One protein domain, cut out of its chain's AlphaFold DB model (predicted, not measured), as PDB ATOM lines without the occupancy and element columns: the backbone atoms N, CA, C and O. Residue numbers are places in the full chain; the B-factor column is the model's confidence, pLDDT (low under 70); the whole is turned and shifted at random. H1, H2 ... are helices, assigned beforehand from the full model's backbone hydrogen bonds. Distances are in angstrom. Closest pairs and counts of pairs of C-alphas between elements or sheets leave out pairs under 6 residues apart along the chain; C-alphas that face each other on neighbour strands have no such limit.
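What this domain is: This is residues 27 to 82 of the 329 residues of a protein of Helobdella robusta (UniProt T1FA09). Little regular structure is formed: an open, flat frame of chain has the longer helix, H2, at one end and the short H1 at the other. The link of residues 40 to 50 runs along one long side, residues 64 to 82 run back along the other, and residues 27 to 32 lie between these sides. The printed part has 56 residues, with two named helices, H1 then H2, and no named strand. It is all helix by class, though these helices hold only 20 residues. It is only just loose, close to extended, with a radius of gyration of the C-alphas of 14.8 A and spans of 42 by 25 by 13 A.

Where its parts are: H2, residues 51 to 63, is 18.5 A long and begins at C-alpha 51 (28.703, -4.971, 77.407). H1, residues 33 to 39, begins at C-alpha 33 (47.709, 0.181, 63.275).

How they stand to each other: H2 and H1 are apart, joined by a long link. In both, every O i to N i+4 pair is within hydrogen-bond range. Residues 43 to 57, of which 51 to 57 belong to H2, stand free.

The domain as a whole: The C-alphas farthest apart, of Lys 63 and Pro 82, are 42.2 A apart. The printed part has no cut. The pLDDT is under 70 at residues 42 to 48 and 70 to 71.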
ATOM      1  N   GLY A  27      42.727  -4.082  78.491       82.44
ATOM      2  CA  GLY A  27      44.065  -3.550  78.725       82.44
ATOM      3  C   GLY A  27      45.175  -4.198  77.899       82.44
ATOM      4  O   GLY A  27      46.320  -3.814  78.061       82.44
ATOM      5  N   ILE A  28      44.895  -5.135  76.988       85.94
ATOM      6  CA  ILE A  28      45.946  -5.782  76.189       85.94
ATOM      7  C   ILE A  28      46.345  -4.870  75.029       85.94
ATOM      8  O   ILE A  28      45.499  -4.448  74.231       85.94
ATOM      9  N   GLN A  29      47.644  -4.594  74.924       85.94
ATOM     10  CA  GLN A  29      48.234  -3.900  73.787       85.94
ATOM     11  C   GLN A  29      48.115  -4.748  72.515       85.94
ATOM     12  O   GLN A  29      48.554  -5.896  72.459       85.94
ATOM     13  N   MET A  30      47.526  -4.162  71.477       85.38
ATOM     14  CA  MET A  30      47.423  -4.762  70.151       85.38
ATOM     15  C   MET A  30      48.629  -4.367  69.292       85.38
ATOM     16  O   MET A  30      49.348  -3.413  69.593       85.38
ATOM     17  N   ILE A  31      48.807  -5.070  68.172       86.81
ATOM     18  CA  ILE A  31      49.753  -4.672  67.124       86.81
ATOM     19  C   ILE A  31      49.493  -3.235  66.644       86.81
ATOM     20  O   ILE A  31      48.368  -2.731  66.723       86.81
ATOM     21  N   SER A  32      50.535  -2.584  66.125       87.50
ATOM     22  CA  SER A  32      50.424  -1.226  65.595       87.50
ATOM     23  C   SER A  32      49.405  -1.147  64.457       87.50
ATOM     24  O   SER A  32      49.260  -2.082  63.668       87.50
ATOM     25  N   GLU A  33      48.714  -0.012  64.332       83.00
ATOM     26  CA  GLU A  33      47.709   0.181  63.275       83.00
ATOM     27  C   GLU A  33      48.308   0.029  61.864       83.00
ATOM     28  O   GLU A  33      47.661  -0.507  60.966       83.00
ATOM     29  N   SER A  34      49.574   0.432  61.694       85.44
ATOM     30  CA  SER A  34      50.347   0.228  60.463       85.44
ATOM     31  C   SER A  34      50.450  -1.257  60.116       85.44
ATOM     32  O   SER A  34      50.022  -1.669  59.037       85.44
ATOM     33  N   LEU A  35      50.924  -2.090  61.048       87.94
ATOM     34  CA  LEU A  35      51.041  -3.530  60.829       87.94
ATOM     35  C   LEU A  35      49.665  -4.197  60.683       87.94
ATOM     36  O   LEU A  35      49.483  -5.061  59.829       87.94
ATOM     37  N   ARG A  36      48.670  -3.758  61.465       86.19
ATOM     38  CA  ARG A  36      47.289  -4.250  61.385       86.19
ATOM     39  C   ARG A  36      46.706  -4.052  59.991       86.19
ATOM     40  O   ARG A  36      46.116  -4.982  59.460       86.19
ATOM     41  N   SER A  37      46.911  -2.873  59.402       85.25
ATOM     42  CA  SER A  37      46.434  -2.549  58.053       85.25
ATOM     43  C   SER A  37      47.148  -3.321  56.939       85.25
ATOM     44  O   SER A  37      46.593  -3.475  55.856       85.25
ATOM     45  N   GLN A  38      48.369  -3.804  57.194       87.88
ATOM     46  CA  GLN A  38      49.124  -4.633  56.252       87.88
ATOM     47  C   GLN A  38      48.738  -6.118  56.344       87.88
ATOM     48  O   GLN A  38      48.830  -6.830  55.348       87.88
ATOM     49  N   LEU A  39      48.345  -6.593  57.533       88.31
ATOM     50  CA  LEU A  39      48.029  -8.000  57.801       88.31
ATOM     51  C   LEU A  39      46.560  -8.359  57.579       88.31
ATOM     52  O   LEU A  39      46.241  -9.479  57.173       88.31
ATOM     53  N   PHE A  40      45.665  -7.430  57.894       84.88
ATOM     54  CA  PHE A  40      44.232  -7.645  57.852       84.88
ATOM     55  C   PHE A  40      43.604  -6.635  56.915       84.88
ATOM     56  O   PHE A  40      43.974  -5.457  56.929       84.88
ATOM     57  N   ASP A  41      42.599  -7.084  56.168       72.19
ATOM     58  CA  ASP A  41      41.730  -6.175  55.446       72.19
ATOM     59  C   ASP A  41      41.258  -5.082  56.393       72.19
ATOM     60  O   ASP A  41      40.835  -5.345  57.523       72.19
ATOM     61  N   GLY A  42      41.310  -3.839  55.918       63.44
ATOM     62  CA  GLY A  42      40.903  -2.641  56.650       63.44
ATOM     63  C   GLY A  42      39.426  -2.615  57.062       63.44
ATOM     64  O   GLY A  42      38.923  -1.540  57.393       63.44
ATOM     65  N   ASN A  43      38.738  -3.762  57.062       57.69
ATOM     66  CA  ASN A  43      37.471  -3.997  57.724       57.69
ATOM     67  C   ASN A  43      37.633  -3.678  59.211       57.69
ATOM     68  O   ASN A  43      37.958  -4.500  60.070       57.69
ATOM     69  N   LYS A  44      37.395  -2.405  59.511       60.19
ATOM     70  CA  LYS A  44      37.021  -1.921  60.825       60.19
ATOM     71  C   LYS A  44      35.640  -2.501  61.100       60.19
ATOM     72  O   LYS A  44      34.652  -1.777  61.025       60.19
ATOM     73  N   ASN A  45      35.559  -3.804  61.371       54.81
ATOM     74  CA  ASN A  45      34.376  -4.344  62.014       54.81
ATOM     75  C   ASN A  45      34.168  -3.460  63.239       54.81
ATOM     76  O   ASN A  45      35.043  -3.361  64.101       54.81
ATOM     77  N   SER A  46      33.075  -2.701  63.224       55.50
ATOM     78  CA  SER A  46      32.673  -1.857  64.331       55.50
ATOM     79  C   SER A  46      32.708  -2.742  65.566       55.50
ATOM     80  O   SER A  46      31.949  -3.710  65.630       55.50
ATOM     81  N   ASN A  47      33.630  -2.462  66.491       60.69
ATOM     82  CA  ASN A  47      33.797  -3.186  67.748       60.69
ATOM     83  C   ASN A  47      32.585  -2.922  68.658       60.69
ATOM     84  O   ASN A  47      32.717  -2.368  69.746       60.69
ATOM     85  N   HIS A  48      31.386  -3.296  68.219       66.62
ATOM     86  CA  HIS A  48      30.226  -3.415  69.078       66.62
ATOM     87  C   HIS A  48      30.403  -4.692  69.883       66.62
ATOM     88  O   HIS A  48      29.855  -5.746  69.570       66.62
ATOM     89  N   ILE A  49      31.234  -4.596  70.915       75.19
ATOM     90  CA  ILE A  49      31.309  -5.645  71.912       75.19
ATOM     91  C   ILE A  49      30.117  -5.460  72.839       75.19
ATOM     92  O   ILE A  49      29.894  -4.384  73.396       75.19
ATOM     93  N   ASN A  50      29.327  -6.515  72.986       85.75
ATOM     94  CA  ASN A  50      28.216  -6.530  73.918       85.75
ATOM     95  C   ASN A  50      28.753  -6.385  75.355       85.75
ATOM     96  O   ASN A  50      29.588  -7.172  75.806       85.75
ATOM     97  N   VAL A  51      28.259  -5.367  76.061       86.94
ATOM     98  CA  VAL A  51      28.703  -4.971  77.407       86.94
ATOM     99  C   VAL A  51      28.622  -6.131  78.400       86.94
ATOM    100  O   VAL A  51      29.549  -6.325  79.180       86.94
ATOM    101  N   LYS A  52      27.581  -6.967  78.302       90.94
ATOM    102  CA  LYS A  52      27.406  -8.133  79.175       90.94
ATOM    103  C   LYS A  52      28.554  -9.140  79.029       90.94
ATOM    104  O   LYS A  52      29.099  -9.605  80.021       90.94
ATOM    105  N   TYR A  53      28.982  -9.420  77.796       90.56
ATOM    106  CA  TYR A  53      30.116 -10.321  77.554       90.56
ATOM    107  C   TYR A  53      31.435  -9.742  78.081       90.56
ATOM    108  O   TYR A  53      32.277 -10.488  78.575       90.56
ATOM    109  N   LEU A  54      31.629  -8.419  78.003       89.81
ATOM    110  CA  LEU A  54      32.808  -7.775  78.591       89.81
ATOM    111  C   LEU A  54      32.838  -7.916  80.114       89.81
ATOM    112  O   LEU A  54      33.907  -8.150  80.680       89.81
ATOM    113  N   GLU A  55      31.691  -7.782  80.778       90.81
ATOM    114  CA  GLU A  55      31.575  -7.982  82.225       90.81
ATOM    115  C   GLU A  55      31.889  -9.426  82.622       90.81
ATOM    116  O   GLU A  55      32.674  -9.643  83.549       90.81
ATOM    117  N   ASP A  56      31.370 -10.402  81.873       93.12
ATOM    118  CA  ASP A  56      31.656 -11.823  82.088       93.12
ATOM    119  C   ASP A  56      33.157 -12.123  81.945       93.12
ATOM    120  O   ASP A  56      33.747 -12.779  82.807       93.12
ATOM    121  N   ILE A  57      33.812 -11.582  80.908       91.81
ATOM    122  CA  ILE A  57      35.265 -11.719  80.708       91.81
ATOM    123  C   ILE A  57      36.031 -11.105  81.885       91.81
ATOM    124  O   ILE A  57      36.912 -11.753  82.450       91.81
ATOM    125  N   LYS A  58      35.689  -9.880  82.303       91.06
ATOM    126  CA  LYS A  58      36.350  -9.210  83.436       91.06
ATOM    127  C   LYS A  58      36.158  -9.978  84.744       91.06
ATOM    128  O   LYS A  58      37.105 -10.116  85.517       91.06
ATOM    129  N   SER A  59      34.959 -10.504  84.992       92.88
ATOM    130  CA  SER A  59      34.659 -11.354  86.150       92.88
ATOM    131  C   SER A  59      35.507 -12.630  86.140       92.88
ATOM    132  O   SER A  59      36.122 -12.988  87.150       92.88
ATOM    133  N   HIS A  60      35.629 -13.271  84.974       94.25
ATOM    134  CA  HIS A  60      36.451 -14.460  84.784       94.25
ATOM    135  C   HIS A  60      37.937 -14.169  85.060       94.25
ATOM    136  O   HIS A  60      38.564 -14.882  85.841       94.25
ATOM    137  N   LEU A  61      38.484 -13.078  84.517       93.06
ATOM    138  CA  LEU A  61      39.871 -12.672  84.772       93.06
ATOM    139  C   LEU A  61      40.127 -12.389  86.263       93.06
ATOM    140  O   LEU A  61      41.119 -12.872  86.813       93.06
ATOM    141  N   LYS A  62      39.194 -11.709  86.955       92.56
ATOM    142  CA  LYS A  62      39.273 -11.491  88.416       92.56
ATOM    143  C   LYS A  62      39.298 -12.802  89.196       92.56
ATOM    144  O   LYS A  62      40.101 -12.944  90.115       92.56
ATOM    145  N   LYS A  63      38.458 -13.775  88.824       95.88
ATOM    146  CA  LYS A  63      38.401 -15.095  89.473       95.88
ATOM    147  C   LYS A  63      39.752 -15.816  89.430       95.88
ATOM    148  O   LYS A  63      40.154 -16.407  90.428       95.88
ATOM    149  N   PHE A  64      40.460 -15.734  88.302       95.06
ATOM    150  CA  PHE A  64      41.795 -16.321  88.133       95.06
ATOM    151  C   PHE A  64      42.936 -15.407  88.597       95.06
ATOM    152  O   PHE A  64      44.099 -15.770  88.443       95.06
ATOM    153  N   LYS A  65      42.620 -14.254  89.206       91.38
ATOM    154  CA  LYS A  65      43.595 -13.264  89.689       91.38
ATOM    155  C   LYS A  65      44.531 -12.761  88.580       91.38
ATOM    156  O   LYS A  65      45.691 -12.456  88.844       91.38
ATOM    157  N   ILE A  66      44.027 -12.673  87.347       89.38
ATOM    158  CA  ILE A  66      44.764 -12.133  86.201       89.38
ATOM    159  C   ILE A  66      44.509 -10.620  86.145       89.38
ATOM    160  O   ILE A  66      43.351 -10.214  86.005       89.38
ATOM    161  N   PRO A  67      45.545  -9.772  86.263       83.62
ATOM    162  CA  PRO A  67      45.389  -8.326  86.156       83.62
ATOM    163  C   PRO A  67      45.091  -7.926  84.705       83.62
ATOM    164  O   PRO A  67      45.744  -8.393  83.777       83.62
ATOM    165  N   PHE A  68      44.104  -7.050  84.512       82.19
ATOM    166  CA  PHE A  68      43.730  -6.501  83.197       82.19
ATOM    167  C   PHE A  68      43.553  -4.974  83.202       82.19
ATOM    168  O   PHE A  68      43.286  -4.375  82.164       82.19
ATOM    169  N   ASP A  69      43.712  -4.338  84.367       74.31
ATOM    170  CA  ASP A  69      43.584  -2.885  84.540       74.31
ATOM    171  C   ASP A  69      44.938  -2.154  84.407       74.31
ATOM    172  O   ASP A  69      44.986  -0.928  84.348       74.31
ATOM    173  N   SER A  70      46.047  -2.898  84.342       67.12
ATOM    174  CA  SER A  70      47.411  -2.372  84.249       67.12
ATOM    175  C   SER A  70      48.172  -3.104  83.150       67.12
ATOM    176  O   SER A  70      48.485  -4.286  83.296       67.12
ATOM    177  N   SER A  71      48.480  -2.412  82.057       66.94
ATOM    178  CA  SER A  71      49.351  -2.940  81.011       66.94
ATOM    179  C   SER A  71      50.503  -1.981  80.781       66.94
ATOM    180  O   SER A  71      50.298  -0.769  80.667       66.94
ATOM    181  N   GLU A  72      51.717  -2.523  80.759       74.25
ATOM    182  CA  GLU A  72      52.900  -1.785  80.337       74.25
ATOM    183  C   GLU A  72      52.752  -1.469  78.847       74.25
ATOM    184  O   GLU A  72      52.637  -2.370  78.018       74.25
ATOM    185  N   ASN A  73      52.701  -0.182  78.503       74.06
ATOM    186  CA  ASN A  73      52.587   0.250  77.115       74.06
ATOM    187  C   ASN A  73      53.983   0.213  76.485       74.06
ATOM    188  O   ASN A  73      54.787   1.124  76.685       74.06
ATOM    189  N   LEU A  74      54.277  -0.871  75.773       81.81
ATOM    190  CA  LEU A  74      55.524  -1.041  75.034       81.81
ATOM    191  C   LEU A  74      55.516  -0.151  73.792       81.81
ATOM    192  O   LEU A  74      54.461   0.113  73.225       81.81
ATOM    193  N   GLU A  75      56.680   0.283  73.317       82.00
ATOM    194  CA  GLU A  75      56.753   1.126  72.120       82.00
ATOM    195  C   GLU A  75      56.118   0.465  70.887       82.00
ATOM    196  O   GLU A  75      56.198  -0.746  70.670       82.00
ATOM    197  N   ALA A  76      55.461   1.283  70.064       76.75
ATOM    198  CA  ALA A  76      54.782   0.820  68.866       76.75
ATOM    199  C   ALA A  76      55.790   0.386  67.794       76.75
ATOM    200  O   ALA A  76      56.487   1.210  67.202       76.75
ATOM    201  N   ILE A  77      55.824  -0.912  67.497       81.94
ATOM    202  CA  ILE A  77      56.669  -1.460  66.436       81.94
ATOM    203  C   ILE A  77      56.034  -1.157  65.073       81.94
ATOM    204  O   ILE A  77      54.915  -1.592  64.784       81.94
ATOM    205  N   ASP A  78      56.755  -0.423  64.225       81.81
ATOM    206  CA  ASP A  78      56.377  -0.162  62.833       81.81
ATOM    207  C   ASP A  78      57.292  -0.953  61.891       81.81
ATOM    208  O   ASP A  78      58.472  -0.639  61.718       81.81
ATOM    209  N   LEU A  79      56.750  -2.032  61.328       86.81
ATOM    210  CA  LEU A  79      57.437  -2.913  60.389       86.81
ATOM    211  C   LEU A  79      56.701  -2.876  59.055       86.81
ATOM    212  O   LEU A  79      55.484  -3.048  58.993       86.81
ATOM    213  N   ASN A  80      57.463  -2.698  57.981       88.62
ATOM    214  CA  ASN A  80      56.953  -2.842  56.626       88.62
ATOM    215  C   ASN A  80      57.145  -4.293  56.191       88.62
ATOM    216  O   ASN A  80      58.283  -4.729  55.994       88.62
ATOM    217  N   ILE A  81      56.047  -5.032  56.056       89.56
ATOM    218  CA  ILE A  81      56.075  -6.411  55.572       89.56
ATOM    219  C   ILE A  81      55.964  -6.450  54.040       89.56
ATOM    220  O   ILE A  81      55.403  -5.535  53.426       89.56
ATOM    221  N   PRO A  82      56.501  -7.495  53.382       91.12
ATOM    222  CA  PRO A  82      56.245  -7.724  51.968       91.12
ATOM    223  C   PRO A  82      54.744  -7.796  51.680       91.12
ATOM    224  O   PRO A  82      53.955  -8.222  52.523       91.12
TER     225      PRO A  82